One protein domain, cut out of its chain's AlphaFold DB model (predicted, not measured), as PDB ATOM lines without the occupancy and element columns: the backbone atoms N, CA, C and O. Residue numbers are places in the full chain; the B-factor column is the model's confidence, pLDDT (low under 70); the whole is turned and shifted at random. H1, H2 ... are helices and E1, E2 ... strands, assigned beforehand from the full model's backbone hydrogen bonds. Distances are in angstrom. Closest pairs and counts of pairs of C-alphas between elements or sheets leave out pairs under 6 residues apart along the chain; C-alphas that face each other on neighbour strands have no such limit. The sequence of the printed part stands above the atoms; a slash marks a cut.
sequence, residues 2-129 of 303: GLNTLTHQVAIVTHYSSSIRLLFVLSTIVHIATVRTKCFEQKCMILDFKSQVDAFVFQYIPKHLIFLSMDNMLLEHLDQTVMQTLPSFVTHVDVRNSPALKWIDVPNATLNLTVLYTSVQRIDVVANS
ATOM      1  N   GLY A   2     407.033 391.718 380.054       32.19
ATOM      2  CA  GLY A   2     406.552 392.390 378.850       32.19
ATOM      3  C   GLY A   2     405.315 393.235 379.131       32.19
ATOM      4  O   GLY A   2     404.381 392.770 379.779       32.19
ATOM      5  N   LEU A   3     405.321 394.472 378.632       32.28
ATOM      6  CA  LEU A   3     404.117 395.273 378.476       32.28
ATOM      7  C   LEU A   3     403.187 394.543 377.500       32.28
ATOM      8  O   LEU A   3     403.476 394.471 376.308       32.28
ATOM      9  N   ASN A   4     402.081 393.998 378.001       34.59
ATOM     10  CA  ASN A   4     400.986 393.536 377.156       34.59
ATOM     11  C   ASN A   4     400.332 394.766 376.515       34.59
ATOM     12  O   ASN A   4     399.471 395.411 377.109       34.59
ATOM     13  N   THR A   5     400.767 395.120 375.309       38.44
ATOM     14  CA  THR A   5     400.109 396.132 374.484       38.44
ATOM     15  C   THR A   5     398.764 395.585 374.013       38.44
ATOM     16  O   THR A   5     398.709 394.742 373.120       38.44
ATOM     17  N   LEU A   6     397.674 396.046 374.632       43.62
ATOM     18  CA  LEU A   6     396.310 395.865 374.133       43.62
ATOM     19  C   LEU A   6     396.169 396.630 372.810       43.62
ATOM     20  O   LEU A   6     396.070 397.856 372.799       43.62
ATOM     21  N   THR A   7     396.181 395.927 371.682       46.75
ATOM     22  CA  THR A   7     395.881 396.518 370.374       46.75
ATOM     23  C   THR A   7     394.374 396.511 370.138       46.75
ATOM     24  O   THR A   7     393.788 395.496 369.771       46.75
ATOM     25  N   HIS A   8     393.730 397.662 370.338       52.47
ATOM     26  CA  HIS A   8     392.358 397.889 369.886       52.47
ATOM     27  C   HIS A   8     392.372 398.156 368.376       52.47
ATOM     28  O   HIS A   8     392.891 399.185 367.943       52.47
ATOM     29  N   GLN A   9     391.801 397.265 367.562       52.47
ATOM     30  CA  GLN A   9     391.556 397.551 366.147       52.47
ATOM     31  C   GLN A   9     390.087 397.949 365.967       52.47
ATOM     32  O   GLN A   9     389.166 397.136 366.060       52.47
ATOM     33  N   VAL A  10     389.857 399.240 365.729       52.78
ATOM     34  CA  VAL A  10     388.531 399.766 365.389       52.78
ATOM     35  C   VAL A  10     388.353 399.653 363.879       52.78
ATOM     36  O   VAL A  10     388.979 400.396 363.126       52.78
ATOM     37  N   ALA A  11     387.491 398.745 363.423       50.94
ATOM     38  CA  ALA A  11     387.063 398.717 362.032       50.94
ATOM     39  C   ALA A  11     385.800 399.586 361.897       50.94
ATOM     40  O   ALA A  11     384.696 399.198 362.289       50.94
ATOM     41  N   ILE A  12     385.956 400.801 361.365       51.91
ATOM     42  CA  ILE A  12     384.821 401.667 361.017       51.91
ATOM     43  C   ILE A  12     384.223 401.123 359.722       51.91
ATOM     44  O   ILE A  12     384.863 401.183 358.675       51.91
ATOM     45  N   VAL A  13     383.010 400.565 359.785       50.06
ATOM     46  CA  VAL A  13     382.433 399.860 358.629       50.06
ATOM     47  C   VAL A  13     381.568 400.774 357.760       50.06
ATOM     48  O   VAL A  13     381.436 400.476 356.586       50.06
ATOM     49  N   THR A  14     381.005 401.889 358.249       42.78
ATOM     50  CA  THR A  14     380.364 402.924 357.392       42.78
ATOM     51  C   THR A  14     379.960 404.182 358.175       42.78
ATOM     52  O   THR A  14     379.457 404.090 359.297       42.78
ATOM     53  N   HIS A  15     380.102 405.355 357.543       43.16
ATOM     54  CA  HIS A  15     379.522 406.632 357.973       43.16
ATOM     55  C   HIS A  15     378.342 406.961 357.046       43.16
ATOM     56  O   HIS A  15     378.541 407.193 355.858       43.16
ATOM     57  N   TYR A  16     377.116 406.985 357.568       45.38
ATOM     58  CA  TYR A  16     375.981 407.618 356.886       45.38
ATOM     59  C   TYR A  16     375.520 408.813 357.719       45.38
ATOM     60  O   TYR A  16     375.644 408.782 358.940       45.38
ATOM     61  N   SER A  17     374.994 409.840 357.049       51.66
ATOM     62  CA  SER A  17     374.697 411.207 357.532       51.66
ATOM     63  C   SER A  17     374.022 411.344 358.920       51.66
ATOM     64  O   SER A  17     374.094 412.403 359.530       51.66
ATOM     65  N   SER A  18     373.423 410.282 359.475       53.38
ATOM     66  CA  SER A  18     372.771 410.274 360.797       53.38
ATOM     67  C   SER A  18     373.079 409.053 361.687       53.38
ATOM     68  O   SER A  18     372.501 408.911 362.765       53.38
ATOM     69  N   SER A  19     373.977 408.143 361.279       49.41
ATOM     70  CA  SER A  19     374.299 406.949 362.078       49.41
ATOM     71  C   SER A  19     375.741 406.482 361.909       49.41
ATOM     72  O   SER A  19     376.257 406.422 360.791       49.41
ATOM     73  N   ILE A  20     376.363 406.094 363.023       60.97
ATOM     74  CA  ILE A  20     377.714 405.530 363.056       60.97
ATOM     75  C   ILE A  20     377.587 404.036 363.350       60.97
ATOM     76  O   ILE A  20     377.049 403.656 364.392       60.97
ATOM     77  N   ARG A  21     378.054 403.185 362.426       59.34
ATOM     78  CA  ARG A  21     378.171 401.734 362.634       59.34
ATOM     79  C   ARG A  21     379.631 401.383 362.866       59.34
ATOM     80  O   ARG A  21     380.461 401.563 361.974       59.34
ATOM     81  N   LEU A  22     379.927 400.855 364.046       63.31
ATOM     82  CA  LEU A  22     381.278 400.466 364.430       63.31
ATOM     83  C   LEU A  22     381.294 398.973 364.728       63.31
ATOM     84  O   LEU A  22     380.488 398.470 365.518       63.31
ATOM     85  N   LEU A  23     382.220 398.274 364.075       60.62
ATOM     86  CA  LEU A  23     382.610 396.931 364.460       60.62
ATOM     87  C   LEU A  23     383.913 397.063 365.238       60.62
ATOM     88  O   LEU A  23     384.958 397.408 364.685       60.62
ATOM     89  N   PHE A  24     383.841 396.809 366.535       58.59
ATOM     90  CA  PHE A  24     385.030 396.821 367.368       58.59
ATOM     91  C   PHE A  24     385.618 395.421 367.424       58.59
ATOM     92  O   PHE A  24     384.905 394.471 367.751       58.59
ATOM     93  N   VAL A  25     386.911 395.311 367.105       56.81
ATOM     94  CA  VAL A  25     387.679 394.079 367.250       56.81
ATOM     95  C   VAL A  25     388.754 394.311 368.305       56.81
ATOM     96  O   VAL A  25     389.717 395.050 368.089       56.81
ATOM     97  N   LEU A  26     388.591 393.686 369.469       54.00
ATOM     98  CA  LEU A  26     389.685 393.572 370.428       54.00
ATOM     99  C   LEU A  26     390.427 392.275 370.118       54.00
ATOM    100  O   LEU A  26     389.835 391.207 370.262       54.00
ATOM    101  N   SER A  27     391.697 392.353 369.718       50.47
ATOM    102  CA  SER A  27     392.566 391.178 369.692       50.47
ATOM    103  C   SER A  27     393.561 391.262 370.845       50.47
ATOM    104  O   SER A  27     394.341 392.203 370.986       50.47
ATOM    105  N   THR A  28     393.496 390.262 371.712       53.62
ATOM    106  CA  THR A  28     394.544 389.957 372.686       53.62
ATOM    107  C   THR A  28     395.170 388.623 372.303       53.62
ATOM    108  O   THR A  28     394.615 387.887 371.490       53.62
ATOM    109  N   ILE A  29     396.295 388.271 372.922       48.69
ATOM    110  CA  ILE A  29     396.970 386.980 372.699       48.69
ATOM    111  C   ILE A  29     396.023 385.783 372.959       48.69
ATOM    112  O   ILE A  29     396.245 384.702 372.424       48.69
ATOM    113  N   VAL A  30     394.955 385.972 373.748       43.34
ATOM    114  CA  VAL A  30     394.071 384.896 374.234       43.34
ATOM    115  C   VAL A  30     392.621 385.021 373.730       43.34
ATOM    116  O   VAL A  30     391.919 384.014 373.641       43.34
ATOM    117  N   HIS A  31     392.152 386.218 373.355       50.91
ATOM    118  CA  HIS A  31     390.747 386.466 372.999       50.91
ATOM    119  C   HIS A  31     390.569 387.429 371.820       50.91
ATOM    120  O   HIS A  31     391.242 388.459 371.743       50.91
ATOM    121  N   ILE A  32     389.593 387.114 370.959       54.00
ATOM    122  CA  ILE A  32     389.052 388.004 369.924       54.00
ATOM    123  C   ILE A  32     387.629 388.391 370.336       54.00
ATOM    124  O   ILE A  32     386.727 387.554 370.306       54.00
ATOM    125  N   ALA A  33     387.420 389.652 370.706       58.56
ATOM    126  CA  ALA A  33     386.093 390.199 370.979       58.56
ATOM    127  C   ALA A  33     385.582 390.935 369.737       58.56
ATOM    128  O   ALA A  33     386.293 391.771 369.183       58.56
ATOM    129  N   THR A  34     384.365 390.620 369.293       64.38
ATOM    130  CA  THR A  34     383.699 391.305 368.177       64.38
ATOM    131  C   THR A  34     382.346 391.811 368.640       64.38
ATOM    132  O   THR A  34     381.426 391.021 368.859       64.38
ATOM    133  N   VAL A  35     382.231 393.131 368.773       74.94
ATOM    134  CA  VAL A  35     381.008 393.782 369.249       74.94
ATOM    135  C   VAL A  35     380.484 394.708 368.171       74.94
ATOM    136  O   VAL A  35     381.201 395.576 367.660       74.94
ATOM    137  N   ARG A  36     379.215 394.514 367.814       79.88
ATOM    138  CA  ARG A  36     378.525 395.365 366.852       79.88
ATOM    139  C   ARG A  36     377.883 396.509 367.605       79.88
ATOM    140  O   ARG A  36     377.046 396.290 368.477       79.88
ATOM    141  N   THR A  37     378.242 397.730 367.238       84.31
ATOM    142  CA  THR A  37     377.619 398.918 367.814       84.31
ATOM    143  C   THR A  37     377.091 399.845 366.747       84.31
ATOM    144  O   THR A  37     377.641 399.973 365.647       84.31
ATOM    145  N   LYS A  38     375.975 400.484 367.072       87.00
ATOM    146  CA  LYS A  38     375.348 401.478 366.222       87.00
ATOM    147  C   LYS A  38     374.855 402.622 367.085       87.00
ATOM    148  O   LYS A  38     373.944 402.430 367.882       87.00
ATOM    149  N   CYS A  39     375.409 403.807 366.891       87.12
ATOM    150  CA  CYS A  39     374.927 405.018 367.544       87.12
ATOM    151  C   CYS A  39     374.179 405.885 366.531       87.12
ATOM    152  O   CYS A  39     374.606 406.024 365.382       87.12
ATOM    153  N   PHE A  40     373.030 406.413 366.938       82.75
ATOM    154  CA  PHE A  40     372.172 407.256 366.111       82.75
ATOM    155  C   PHE A  40     371.408 408.237 366.995       82.75
ATOM    156  O   PHE A  40     370.850 407.828 368.010       82.75
ATOM    157  N   GLU A  41     371.392 409.503 366.574       78.00
ATOM    158  CA  GLU A  41     370.692 410.651 367.178       78.00
ATOM    159  C   GLU A  41     370.817 410.784 368.706       78.00
ATOM    160  O   GLU A  41     371.560 411.634 369.182       78.00
ATOM    161  N   GLN A  42     370.088 409.966 369.470       85.88
ATOM    162  CA  GLN A  42     369.942 410.063 370.925       85.88
ATOM    163  C   GLN A  42     370.318 408.785 371.689       85.88
ATOM    164  O   GLN A  42     370.299 408.793 372.918       85.88
ATOM    165  N   LYS A  43     370.687 407.691 371.001       90.25
ATOM    166  CA  LYS A  43     371.090 406.446 371.672       90.25
ATOM    167  C   LYS A  43     372.208 405.686 370.973       90.25
ATOM    168  O   LYS A  43     372.368 405.743 369.753       90.25
ATOM    169  N   CYS A  44     372.935 404.901 371.760       93.06
ATOM    170  CA  CYS A  44     373.805 403.846 371.255       93.06
ATOM    171  C   CYS A  44     373.153 402.483 371.441       93.06
ATOM    172  O   CYS A  44     372.503 402.219 372.448       93.06
ATOM    173  N   MET A  45     373.339 401.615 370.459       93.25
ATOM    174  CA  MET A  45     372.917 400.226 370.485       93.25
ATOM    175  C   MET A  45     374.149 399.330 370.441       93.25
ATOM    176  O   MET A  45     375.008 399.518 369.581       93.25
ATOM    177  N   ILE A  46     374.205 398.355 371.338       94.50
ATOM    178  CA  ILE A  46     375.182 397.274 371.352       94.50
ATOM    179  C   ILE A  46     374.441 395.975 371.053       94.50
ATOM    180  O   ILE A  46     373.395 395.712 371.638       94.50
ATOM    181  N   LEU A  47     374.978 395.194 370.122       93.31
ATOM    182  CA  LEU A  47     374.402 393.944 369.645       93.31
ATOM    183  C   LEU A  47     375.357 392.788 369.939       93.31
ATOM    184  O   LEU A  47     376.566 392.917 369.727       93.31
ATOM    185  N   ASP A  48     374.791 391.654 370.355       93.56
ATOM    186  CA  ASP A  48     375.502 390.386 370.570       93.56
ATOM    187  C   ASP A  48     376.647 390.480 371.587       93.56
ATOM    188  O   ASP A  48     377.739 389.965 371.351       93.56
ATOM    189  N   PHE A  49     376.410 391.149 372.718       93.12
ATOM    190  CA  PHE A  49     377.360 391.189 373.833       93.12
ATOM    191  C   PHE A  49     377.519 389.772 374.408       93.12
ATOM    192  O   PHE A  49     376.543 389.171 374.859       93.12
ATOM    193  N   LYS A  50     378.724 389.204 374.359       92.88
ATOM    194  CA  LYS A  50     379.016 387.786 374.641       92.88
ATOM    195  C   LYS A  50     379.711 387.562 375.966       92.88
ATOM    196  O   LYS A  50     379.570 386.490 376.546       92.88
ATOM    197  N   SER A  51     380.513 388.517 376.414       91.50
ATOM    198  CA  SER A  51     381.355 388.338 377.593       91.50
ATOM    199  C   SER A  51     381.677 389.665 378.256       91.50
ATOM    200  O   SER A  51     381.576 390.714 377.632       91.50
ATOM    201  N   GLN A  52     382.150 389.618 379.498       89.12
ATOM    202  CA  GLN A  52     382.612 390.806 380.221       89.12
ATOM    203  C   GLN A  52     383.679 391.599 379.448       89.12
ATOM    204  O   GLN A  52     383.738 392.819 379.569       89.12
ATOM    205  N   VAL A  53     384.492 390.928 378.618       88.25
ATOM    206  CA  VAL A  53     385.525 391.581 377.802       88.25
ATOM    207  C   VAL A  53     384.909 392.624 376.876       88.25
ATOM    208  O   VAL A  53     385.516 393.674 376.708       88.25
ATOM    209  N   ASP A  54     383.698 392.387 376.357       90.62
ATOM    210  CA  ASP A  54     382.979 393.276 375.434       90.62
ATOM    211  C   ASP A  54     382.632 394.641 376.051       90.62
ATOM    212  O   ASP A  54     382.375 395.601 375.321       90.62
ATOM    213  N   ALA A  55     382.703 394.767 377.382       91.56
ATOM    214  CA  ALA A  55     382.482 396.016 378.106       91.56
ATOM    215  C   ALA A  55     383.452 397.133 377.686       91.56
ATOM    216  O   ALA A  55     383.123 398.313 377.811       91.56
ATOM    217  N   PHE A  56     384.609 396.790 377.097       87.12
ATOM    218  CA  PHE A  56     385.537 397.775 376.526       87.12
ATOM    219  C   PHE A  56     384.858 398.721 375.530       87.12
ATOM    220  O   PHE A  56     385.319 399.841 375.330       87.12
ATOM    221  N   VAL A  57     383.763 398.291 374.896       89.50
ATOM    222  CA  VAL A  57     383.055 399.089 373.901       89.50
ATOM    223  C   VAL A  57     382.400 400.339 374.491       89.50
ATOM    224  O   VAL A  57     382.197 401.329 373.785       89.50
ATOM    225  N   PHE A  58     382.105 400.329 375.792       92.31
ATOM    226  CA  PHE A  58     381.464 401.442 376.481       92.31
ATOM    227  C   PHE A  58     382.292 402.729 376.432       92.31
ATOM    228  O   PHE A  58     381.722 403.819 376.372       92.31
ATOM    229  N   GLN A  59     383.626 402.625 376.366       90.00
ATOM    230  CA  GLN A  59     384.511 403.792 376.268       90.00
ATOM    231  C   GLN A  59     384.328 404.584 374.963       90.00
ATOM    232  O   GLN A  59     384.728 405.744 374.882       90.00
ATOM    233  N   TYR A  60     383.727 403.966 373.941       88.50
ATOM    234  CA  TYR A  60     383.473 404.590 372.644       88.50
ATOM    235  C   TYR A  60     382.059 405.165 372.517       88.50
ATOM    236  O   TYR A  60     381.712 405.683 371.455       88.50
ATOM    237  N   ILE A  61     381.240 405.096 373.572       89.94
ATOM    238  CA  ILE A  61     379.927 405.743 373.590       89.94
ATOM    239  C   ILE A  61     380.143 407.270 373.590       89.94
ATOM    240  O   ILE A  61     380.817 407.799 374.478       89.94
ATOM    241  N   PRO A  62     379.584 408.014 372.619       90.50
ATOM    242  CA  PRO A  62     379.645 409.471 372.609       90.50
ATOM    243  C   PRO A  62     379.034 410.088 373.874       90.50
ATOM    244  O   PRO A  62     377.909 409.769 374.248       90.50
ATOM    245  N   LYS A  63     379.740 411.048 374.484       92.00
ATOM    246  CA  LYS A  63     379.385 411.658 375.785       92.00
ATOM    247  C   LYS A  63     378.005 412.327 375.863       92.00
ATOM    248  O   LYS A  63     377.505 412.545 376.958       92.00
ATOM    249  N   HIS A  64     377.420 412.700 374.727       89.88
ATOM    250  CA  HIS A  64     376.095 413.328 374.666       89.88
ATOM    251  C   HIS A  64     374.947 412.303 374.645       89.88
ATOM    252  O   HIS A  64     373.788 412.685 374.778       89.88
ATOM    253  N   LEU A  65     375.249 411.013 374.461       93.38
ATOM    254  CA  LEU A  65     374.255 409.949 374.379       93.38
ATOM    255  C   LEU A  65     374.072 409.308 375.753       93.38
ATOM    256  O   LEU A  65     374.877 408.490 376.189       93.38
ATOM    257  N   ILE A  66     372.983 409.680 376.422       94.88
ATOM    258  CA  ILE A  66     372.646 409.189 377.765       94.88
ATOM    259  C   ILE A  66     371.875 407.857 377.746       94.88
ATOM    260  O   ILE A  66     371.712 407.231 378.792       94.88
ATOM    261  N   PHE A  67     371.395 407.436 376.567       96.31
ATOM    262  CA  PHE A  67     370.651 406.194 376.353       96.31
ATOM    263  C   PHE A  67     371.535 405.116 375.726       96.31
ATOM    264  O   PHE A  67     372.055 405.274 374.614       96.31
ATOM    265  N   LEU A  68     371.621 403.977 376.403       96.56
ATOM    266  CA  LEU A  68     372.271 402.770 375.921       96.56
ATOM    267  C   LEU A  68     371.247 401.643 375.779       96.56
ATOM    268  O   LEU A  68     370.555 401.295 376.726       96.56
ATOM    269  N   SER A  69     371.180 401.035 374.601       96.50
ATOM    270  CA  SER A  69     370.402 399.825 374.347       96.50
ATOM    271  C   SER A  69     371.352 398.657 374.120       96.50
ATOM    272  O   SER A  69     372.205 398.715 373.243       96.50
ATOM    273  N   MET A  70     371.177 397.579 374.862       96.81
ATOM    274  CA  MET A  70     371.862 396.309 374.679       96.81
ATOM    275  C   MET A  70     370.846 395.284 374.174       96.81
ATOM    276  O   MET A  70     369.847 395.014 374.840       96.81
ATOM    277  N   ASP A  71     371.054 394.765 372.972       96.56
ATOM    278  CA  ASP A  71     370.110 393.883 372.284       96.56
ATOM    279  C   ASP A  71     370.794 392.557 371.923       96.56
ATOM    280  O   ASP A  71     371.981 392.525 371.582       96.56
ATOM    281  N   ASN A  72     370.050 391.458 372.038       96.50
ATOM    282  CA  ASN A  72     370.544 390.094 371.862       96.50
ATOM    283  C   ASN A  72     371.800 389.783 372.698       96.50
ATOM    284  O   ASN A  72     372.808 389.306 372.182       96.50
ATOM    285  N   MET A  73     371.764 390.074 374.000       96.31
ATOM    286  CA  MET A  73     372.826 389.683 374.930       96.31
ATOM    287  C   MET A  73     372.966 388.154 374.940       96.31
ATOM    288  O   MET A  73     371.976 387.439 375.112       96.31
ATOM    289  N   LEU A  74     374.195 387.663 374.768       96.06
ATOM    290  CA  LEU A  74     374.525 386.237 374.655       96.06
ATOM    291  C   LEU A  74     375.124 385.648 375.941       96.06
ATOM    292  O   LEU A  74     375.140 384.429 376.095       96.06
ATOM    293  N   LEU A  75     375.592 386.486 376.867       96.25
ATOM    294  CA  LEU A  75     375.974 386.060 378.216       96.25
ATOM    295  C   LEU A  75     374.753 385.790 379.103       96.25
ATOM    296  O   LEU A  75     373.712 386.439 378.983       96.25
ATOM    297  N   GLU A  76     374.908 384.860 380.045       97.81
ATOM    298  CA  GLU A  76     373.834 384.504 380.976       97.81
ATOM    299  C   GLU A  76     373.709 385.458 382.171       97.81
ATOM    300  O   GLU A  76     372.619 385.589 382.735       97.81
ATOM    301  N   HIS A  77     374.799 386.125 382.555       97.81
ATOM    302  CA  HIS A  77     374.853 387.032 383.701       97.81
ATOM    303  C   HIS A  77     375.473 388.364 383.295       97.81
ATOM    304  O   HIS A  77     376.632 388.413 382.898       97.81
ATOM    305  N   LEU A  78     374.693 389.438 383.400       96.88
ATOM    306  CA  LEU A  78     375.192 390.805 383.321       96.88
ATOM    307  C   LEU A  78     375.545 391.272 384.735       96.88
ATOM    308  O   LEU A  78     374.681 391.753 385.466       96.88
ATOM    309  N   ASP A  79     376.793 391.048 385.128       95.44
ATOM    310  CA  ASP A  79     377.256 391.273 386.496       95.44
ATOM    311  C   ASP A  79     377.701 392.717 386.782       95.44
ATOM    312  O   ASP A  79     377.811 393.582 385.904       95.44
ATOM    313  N   GLN A  80     378.002 392.961 388.055       91.88
ATOM    314  CA  GLN A  80     378.490 394.239 388.549       91.88
ATOM    315  C   GLN A  80     379.792 394.711 387.876       91.88
ATOM    316  O   GLN A  80     379.963 395.920 387.719       91.88
ATOM    317  N   THR A  81     380.694 393.812 387.464       91.88
ATOM    318  CA  THR A  81     381.963 394.204 386.824       91.88
ATOM    319  C   THR A  81     381.707 394.891 385.491       91.88
ATOM    320  O   THR A  81     382.307 395.926 385.213       91.88
ATOM    321  N   VAL A  82     380.739 394.398 384.713       94.62
ATOM    322  CA  VAL A  82     380.302 395.054 383.475       94.62
ATOM    323  C   VAL A  82     379.558 396.343 383.801       94.62
ATOM    324  O   VAL A  82     379.888 397.400 383.265       94.62
ATOM    325  N   MET A  83     378.588 396.299 384.713       93.12
ATOM    326  CA  MET A  83     377.726 397.454 384.988       93.12
ATOM    327  C   MET A  83     378.485 398.656 385.572       93.12
ATOM    328  O   MET A  83     378.102 399.795 385.325       93.12
ATOM    329  N   GLN A  84     379.584 398.436 386.297       89.44
ATOM    330  CA  GLN A  84     380.440 399.510 386.819       89.44
ATOM    331  C   GLN A  84     381.301 400.195 385.754       89.44
ATOM    332  O   GLN A  84     381.775 401.305 385.982       89.44
ATOM    333  N   THR A  85     381.502 399.560 384.597       93.06
ATOM    334  CA  THR A  85     382.245 400.165 383.478       93.06
ATOM    335  C   THR A  85     381.378 401.079 382.612       93.06
ATOM    336  O   THR A  85     381.893 401.730 381.700       93.06
ATOM    337  N   LEU A  86     380.071 401.161 382.893       93.94
ATOM    338  CA  LEU A  86     379.178 402.091 382.213       93.94
ATOM    339  C   LEU A  86     379.647 403.541 382.436       93.94
ATOM    340  O   LEU A  86     379.920 403.932 383.574       93.94
ATOM    341  N   PRO A  87     379.717 404.374 381.382       94.44
ATOM    342  CA  PRO A  87     380.101 405.766 381.536       94.44
ATOM    343  C   PRO A  87     379.064 406.514 382.373       94.44
ATOM    344  O   PRO A  87     377.865 406.363 382.158       94.44
ATOM    345  N   SER A  88     379.508 407.388 383.277       93.88
ATOM    346  CA  SER A  88     378.627 408.077 384.235       93.88
ATOM    347  C   SER A  88     377.579 409.004 383.604       93.88
ATOM    348  O   SER A  88     376.635 409.401 384.279       93.88
ATOM    349  N   PHE A  89     377.749 409.387 382.334       94.44
ATOM    350  CA  PHE A  89     376.760 410.169 381.587       94.44
ATOM    351  C   PHE A  89     375.609 409.307 381.037       94.44
ATOM    352  O   PHE A  89     374.592 409.857 380.621       94.44
ATOM    353  N   VAL A  90     375.742 407.976 381.026       95.81
ATOM    354  CA  VAL A  90     374.667 407.056 380.638       95.81
ATOM    355  C   VAL A  90     373.710 406.903 381.815       95.81
ATOM    356  O   VAL A  90     374.051 406.316 382.837       95.81
ATOM    357  N   THR A  91     372.498 407.426 381.660       96.19
ATOM    358  CA  THR A  91     371.457 407.423 382.700       96.19
ATOM    359  C   THR A  91     370.290 406.502 382.369       96.19
ATOM    360  O   THR A  91     369.450 406.254 383.229       96.19
ATOM    361  N   HIS A  92     370.231 405.967 381.147       97.38
ATOM    362  CA  HIS A  92     369.190 405.044 380.708       97.38
ATOM    363  C   HIS A  92     369.821 403.831 380.035       97.38
ATOM    364  O   HIS A  92     370.546 403.967 379.047       97.38
ATOM    365  N   VAL A  93     369.526 402.645 380.557       97.69
ATOM    366  CA  VAL A  93     370.007 401.374 380.023       97.69
ATOM    367  C   VAL A  93     368.814 400.477 379.731       97.69
ATOM    368  O   VAL A  93     368.061 400.114 380.631       97.69
ATOM    369  N   ASP A  94     368.683 400.082 378.470       97.81
ATOM    370  CA  ASP A  94     367.677 399.138 378.004       97.81
ATOM    371  C   ASP A  94     368.352 397.825 377.605       97.81
ATOM    372  O   ASP A  94     369.140 397.801 376.666       97.81
ATOM    373  N   VAL A  95     367.999 396.715 378.242       98.25
ATOM    374  CA  VAL A  95     368.368 395.363 377.812       98.25
ATOM    375  C   VAL A  95     367.155 394.711 377.158       98.25
ATOM    376  O   VAL A  95     366.111 394.562 377.794       98.25
ATOM    377  N   ARG A  96     367.257 394.337 375.879       97.94
ATOM    378  CA  ARG A  96     366.127 393.817 375.093       97.94
ATOM    379  C   ARG A  96     366.460 392.515 374.374       97.94
ATOM    380  O   ARG A  96     367.623 392.238 374.097       97.94
ATOM    381  N   ASN A  97     365.424 391.722 374.089       98.19
ATOM    382  CA  ASN A  97     365.467 390.508 373.257       98.19
ATOM    383  C   ASN A  97     366.659 389.597 373.583       98.19
ATOM    384  O   ASN A  97     367.399 389.167 372.704       98.19
ATOM    385  N   SER A  98     366.872 389.348 374.869       98.31
ATOM    386  CA  SER A  98     368.076 388.700 375.386       98.31
ATOM    387  C   SER A  98     367.706 387.404 376.107       98.31
ATOM    388  O   SER A  98     367.718 387.355 377.340       98.31
ATOM    389  N   PRO A  99     367.319 386.341 375.376       98.12
ATOM    390  CA  PRO A  99     366.832 385.104 375.983       98.12
ATOM    391  C   PRO A  99     367.923 384.312 376.715       98.12
ATOM    392  O   PRO A  99     367.588 383.504 377.576       98.12
ATOM    393  N   ALA A 100     369.205 384.537 376.404       98.25
ATOM    394  CA  ALA A 100     370.313 383.917 377.132       98.25
ATOM    395  C   ALA A 100     370.484 384.509 378.540       98.25
ATOM    396  O   ALA A 100     370.901 383.799 379.452       98.25
ATOM    397  N   LEU A 101     370.110 385.780 378.732       98.56
ATOM    398  CA  LEU A 101     370.289 386.495 379.989       98.56
ATOM    399  C   LEU A 101     369.325 385.967 381.061       98.56
ATOM    400  O   LEU A 101     368.103 386.070 380.924       98.56
ATOM    401  N   LYS A 102     369.887 385.419 382.142       98.50
ATOM    402  CA  LYS A 102     369.176 384.818 383.283       98.50
ATOM    403  C   LYS A 102     369.378 385.599 384.580       98.50
ATOM    404  O   LYS A 102     368.537 385.509 385.476       98.50
ATOM    405  N   TRP A 103     370.458 386.362 384.694       98.31
ATOM    406  CA  TRP A 103     370.790 387.127 385.891       98.31
ATOM    407  C   TRP A 103     371.325 388.505 385.505       98.31
ATOM    408  O   TRP A 103     372.100 388.645 384.561       98.31
ATOM    409  N   ILE A 104     370.880 389.532 386.219       97.88
ATOM    410  CA  ILE A 104     371.411 390.888 386.126       97.88
ATOM    411  C   ILE A 104     371.720 391.454 387.515       97.88
ATOM    412  O   ILE A 104     370.926 391.295 388.447       97.88
ATOM    413  N   ASP A 105     372.842 392.151 387.633       97.75
ATOM    414  CA  ASP A 105     373.156 392.968 388.798       97.75
ATOM    415  C   ASP A 105     372.753 394.425 388.523       97.75
ATOM    416  O   ASP A 105     373.014 394.968 387.448       97.75
ATOM    417  N   VAL A 106     372.116 395.083 389.491       97.25
ATOM    418  CA  VAL A 106     371.748 396.504 389.391       97.25
ATOM    419  C   VAL A 106     372.821 397.336 390.091       97.25
ATOM    420  O   VAL A 106     373.028 397.138 391.292       97.25
ATOM    421  N   PRO A 107     373.501 398.261 389.388       94.56
ATOM    422  CA  PRO A 107     374.649 398.980 389.929       94.56
ATOM    423  C   PRO A 107     374.249 400.068 390.931       94.56
ATOM    424  O   PRO A 107     373.085 400.450 391.061       94.56
ATOM    425  N   ASN A 108     375.253 400.625 391.613       93.50
ATOM    426  CA  ASN A 108     375.100 401.870 392.354       93.50
ATOM    427  C   ASN A 108     375.375 403.058 391.428       93.50
ATOM    428  O   ASN A 108     376.433 403.681 391.486       93.50
ATOM    429  N   ALA A 109     374.423 403.322 390.542       89.44
ATOM    430  CA  ALA A 109     374.426 404.470 389.653       89.44
ATOM    431  C   ALA A 109     373.011 405.043 389.579       89.44
ATOM    432  O   ALA A 109     372.037 404.293 389.676       89.44
ATOM    433  N   THR A 110     372.901 406.359 389.398       91.06
ATOM    434  CA  THR A 110     371.617 407.009 389.117       91.06
ATOM    435  C   THR A 110     371.189 406.649 387.703       91.06
ATOM    436  O   THR A 110     371.614 407.271 386.730       91.06
ATOM    437  N   LEU A 111     370.402 405.582 387.605       93.56
ATOM    438  CA  LEU A 111     370.105 404.895 386.359       93.56
ATOM    439  C   LEU A 111     368.621 404.529 386.286       93.56
ATOM    440  O   LEU A 111     368.029 404.097 387.276       93.56
ATOM    441  N   ASN A 112     368.068 404.632 385.082       97.75
ATOM    442  CA  ASN A 112     366.822 403.996 384.681       97.75
ATOM    443  C   ASN A 112     367.167 402.706 383.938       97.75
ATOM    444  O   ASN A 112     367.738 402.748 382.846       97.75
ATOM    445  N   LEU A 113     366.859 401.564 384.547       98.12
ATOM    446  CA  LEU A 113     367.175 400.248 384.008       98.12
ATOM    447  C   LEU A 113     365.899 399.553 383.537       98.12
ATOM    448  O   LEU A 113     365.039 399.189 384.338       98.12
ATOM    449  N   THR A 114     365.821 399.323 382.232       98.56
ATOM    450  CA  THR A 114     364.760 398.552 381.591       98.56
ATOM    451  C   THR A 114     365.313 397.228 381.092       98.56
ATOM    452  O   THR A 114     366.298 397.195 380.364       98.56
ATOM    453  N   VAL A 115     364.642 396.128 381.403       98.50
ATOM    454  CA  VAL A 115     364.969 394.782 380.933       98.50
ATOM    455  C   VAL A 115     363.698 394.151 380.381       98.50
ATOM    456  O   VAL A 115     362.711 394.009 381.097       98.50
ATOM    457  N   LEU A 116     363.689 393.786 379.102       98.38
ATOM    458  CA  LEU A 116     362.485 393.333 378.406       98.38
ATOM    459  C   LEU A 116     362.794 392.149 377.479       98.38
ATOM    460  O   LEU A 116     363.799 392.149 376.773       98.38
ATOM    461  N   TYR A 117     361.894 391.163 377.439       98.38
ATOM    462  CA  TYR A 117     362.030 389.945 376.623       98.38
ATOM    463  C   TYR A 117     363.330 389.190 376.940       98.38
ATOM    464  O   TYR A 117     364.211 389.037 376.093       98.38
ATOM    465  N   THR A 118     363.454 388.736 378.188       98.50
ATOM    466  CA  THR A 118     364.640 388.019 378.681       98.50
ATOM    467  C   THR A 118     364.247 386.756 379.439       98.50
ATOM    468  O   THR A 118     363.078 386.544 379.760       98.50
ATOM    469  N   SER A 119     365.231 385.924 379.777       98.44
ATOM    470  CA  SER A 119     365.030 384.783 380.677       98.44
ATOM    471  C   SER A 119     365.389 385.114 382.126       98.44
ATOM    472  O   SER A 119     365.571 384.188 382.920       98.44
ATOM    473  N   VAL A 120     365.480 386.405 382.486       98.62
ATOM    474  CA  VAL A 120     365.934 386.847 383.808       98.62
ATOM    475  C   VAL A 120     365.076 386.224 384.903       98.62
ATOM    476  O   VAL A 120     363.862 386.415 384.958       98.62
ATOM    477  N   GLN A 121     365.738 385.467 385.768       98.25
ATOM    478  CA  GLN A 121     365.173 384.758 386.914       98.25
ATOM    479  C   GLN A 121     365.789 385.217 388.241       98.25
ATOM    480  O   GLN A 121     365.271 384.878 389.303       98.25
ATOM    481  N   ARG A 122     366.878 385.993 388.189       98.25
ATOM    482  CA  ARG A 122     367.544 386.574 389.355       98.25
ATOM    483  C   ARG A 122     367.959 388.014 389.078       98.25
ATOM    484  O   ARG A 122     368.467 388.320 388.002       98.25
ATOM    485  N   ILE A 123     367.751 388.876 390.065       98.38
ATOM    486  CA  ILE A 123     368.253 390.247 390.073       98.38
ATOM    487  C   ILE A 123     368.904 390.479 391.424       98.38
ATOM    488  O   ILE A 123     368.245 390.274 392.444       98.38
ATOM    489  N   ASP A 124     370.138 390.967 391.413       98.12
ATOM    490  CA  ASP A 124     370.838 391.371 392.623       98.12
ATOM    491  C   ASP A 124     371.095 392.878 392.573       98.12
ATOM    492  O   ASP A 124     371.816 393.389 391.723       98.12
ATOM    493  N   VAL A 125     370.473 393.617 393.483       98.00
ATOM    494  CA  VAL A 125     370.674 395.066 393.593       98.00
ATOM    495  C   VAL A 125     371.790 395.321 394.589       98.00
ATOM    496  O   VAL A 125     371.692 394.895 395.743       98.00
ATOM    497  N   VAL A 126     372.848 396.010 394.167       96.75
ATOM    498  CA  VAL A 126     373.989 396.287 395.047       96.75
ATOM    499  C   VAL A 126     373.602 397.233 396.185       96.75
ATOM    500  O   VAL A 126     372.651 398.010 396.078       96.75
ATOM    501  N   ALA A 127     374.355 397.183 397.284       96.31
ATOM    502  CA  ALA A 127     374.134 398.046 398.440       96.31
ATOM    503  C   ALA A 127     374.143 399.538 398.061       96.31
ATOM    504  O   ALA A 127     374.973 399.982 397.265       96.31
ATOM    505  N   ASN A 128     373.238 400.309 398.674       94.81
ATOM    506  CA  ASN A 128     373.066 401.748 398.448       94.81
ATOM    507  C   ASN A 128     372.812 402.130 396.982       94.81
ATOM    508  O   ASN A 128     373.194 403.225 396.573       94.81
ATOM    509  N   SER A 129     372.196 401.243 396.193       96.38
ATOM    510  CA  SER A 129     371.903 401.528 394.792       96.38
ATOM    511  C   SER A 129     371.071 402.804 394.652       96.38
ATOM    512  O   SER A 129     370.076 403.008 395.351       96.38
TER     513      SER A 129
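This is residues 2 to 129 of the 303 residues of an uncharacterized protein of Anopheles quadriannulatus (UniProt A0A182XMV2). The chain from E4 to E9 winds in stacked turns like a short solenoid: E4, E5, E6 and E8 lie side by side as one wall, while H1, H2 and the small sheet of E7 and E9 make the other side. The long strands E3, E2 and E1 continue that wall as one twisted seven-strand sheet, which curls round H1. The printed part has 128 residues, with two named helices and nine named strands in the order E1 E2 E3 E4 H1 E5 H2 E6 E7 E8 E9. The large sheet is mixed, in the order E1 E2 E3 E4 E5 E6 E8; E7 and E9 are parallel, and the class is mostly strand. The whole is compact, with a radius of gyration of the C-alphas of 14.8 A and spans of 41 by 35 by 27 A.

Find C-alpha 7 at (395.881, 396.518, 370.374), where E1, residues 7 to 16, begins and runs 26.5 A. E2, residues 19 to 27, covers 25.3 A, and E3, residues 32 to 40, 25.9 A. Next come E4, residues 43 to 47, H1, residues 52 to 60 and 15.8 A long, E5, residues 67 to 71, and H2, residues 80 to 83. E6, residues 92 to 98, and E8, residues 112 to 118, each cover 17.2 A. E7 holds residues 103 to 106; E9, residues 122 to 125, ends at C-alpha 125, (370.674, 395.066, 393.593).

Begin with the meander E1 E2 E3 E4, each strand the antiparallel neighbour of the one before, in three hairpins. Look for N 11 and O 23 at 3.1 A, N 22 and O 37 at 2.9 A, and N 45 and O 38 at 2.8 A. Parallel neighbours follow: N 46 and O 69 of E4 and E5 are 2.8 A apart, N 70 and O 94 of E5 and E6 2.7 A, and N 95 and O 114 of E6 and E8 2.8 A. E4, H1, E5 and E5, H2, E6 are strand-helix-strand units, parallel neighbours with a helix between, each with a right-handed crossover. H1 is on the sheet; its closest C-alphas to E3 are those of Asp 54 and Ala 33, 6.2 A. In H1, 0 of 5 O i to N i+4 pairs but 6 of 6 O i to N i+3 pairs are within hydrogen-bond range; H2 is too short for an i+4 pair. H1 and H2 only just touch, with 3 pairs of C-alphas within 8 A, the closest being Gln 52 and Val 82, 5.8 A. H2 is not on the large sheet; its C-alpha 80 comes 5.5 A from C-alpha 105 of E7, their closest. E7 and E9 are parallel, with N 106 and O 124 at 2.8 A, and residues 77 to 78 pair with 103 to 104 of E7, parallel.

The C-alphas of Gly 2 and Tyr 117 are the two farthest apart, 44.6 A. The printed part has no cut, and no link is long. The mean pLDDT of the printed part is 82.7; look for low confidence, under 70, in residues 2 to 34.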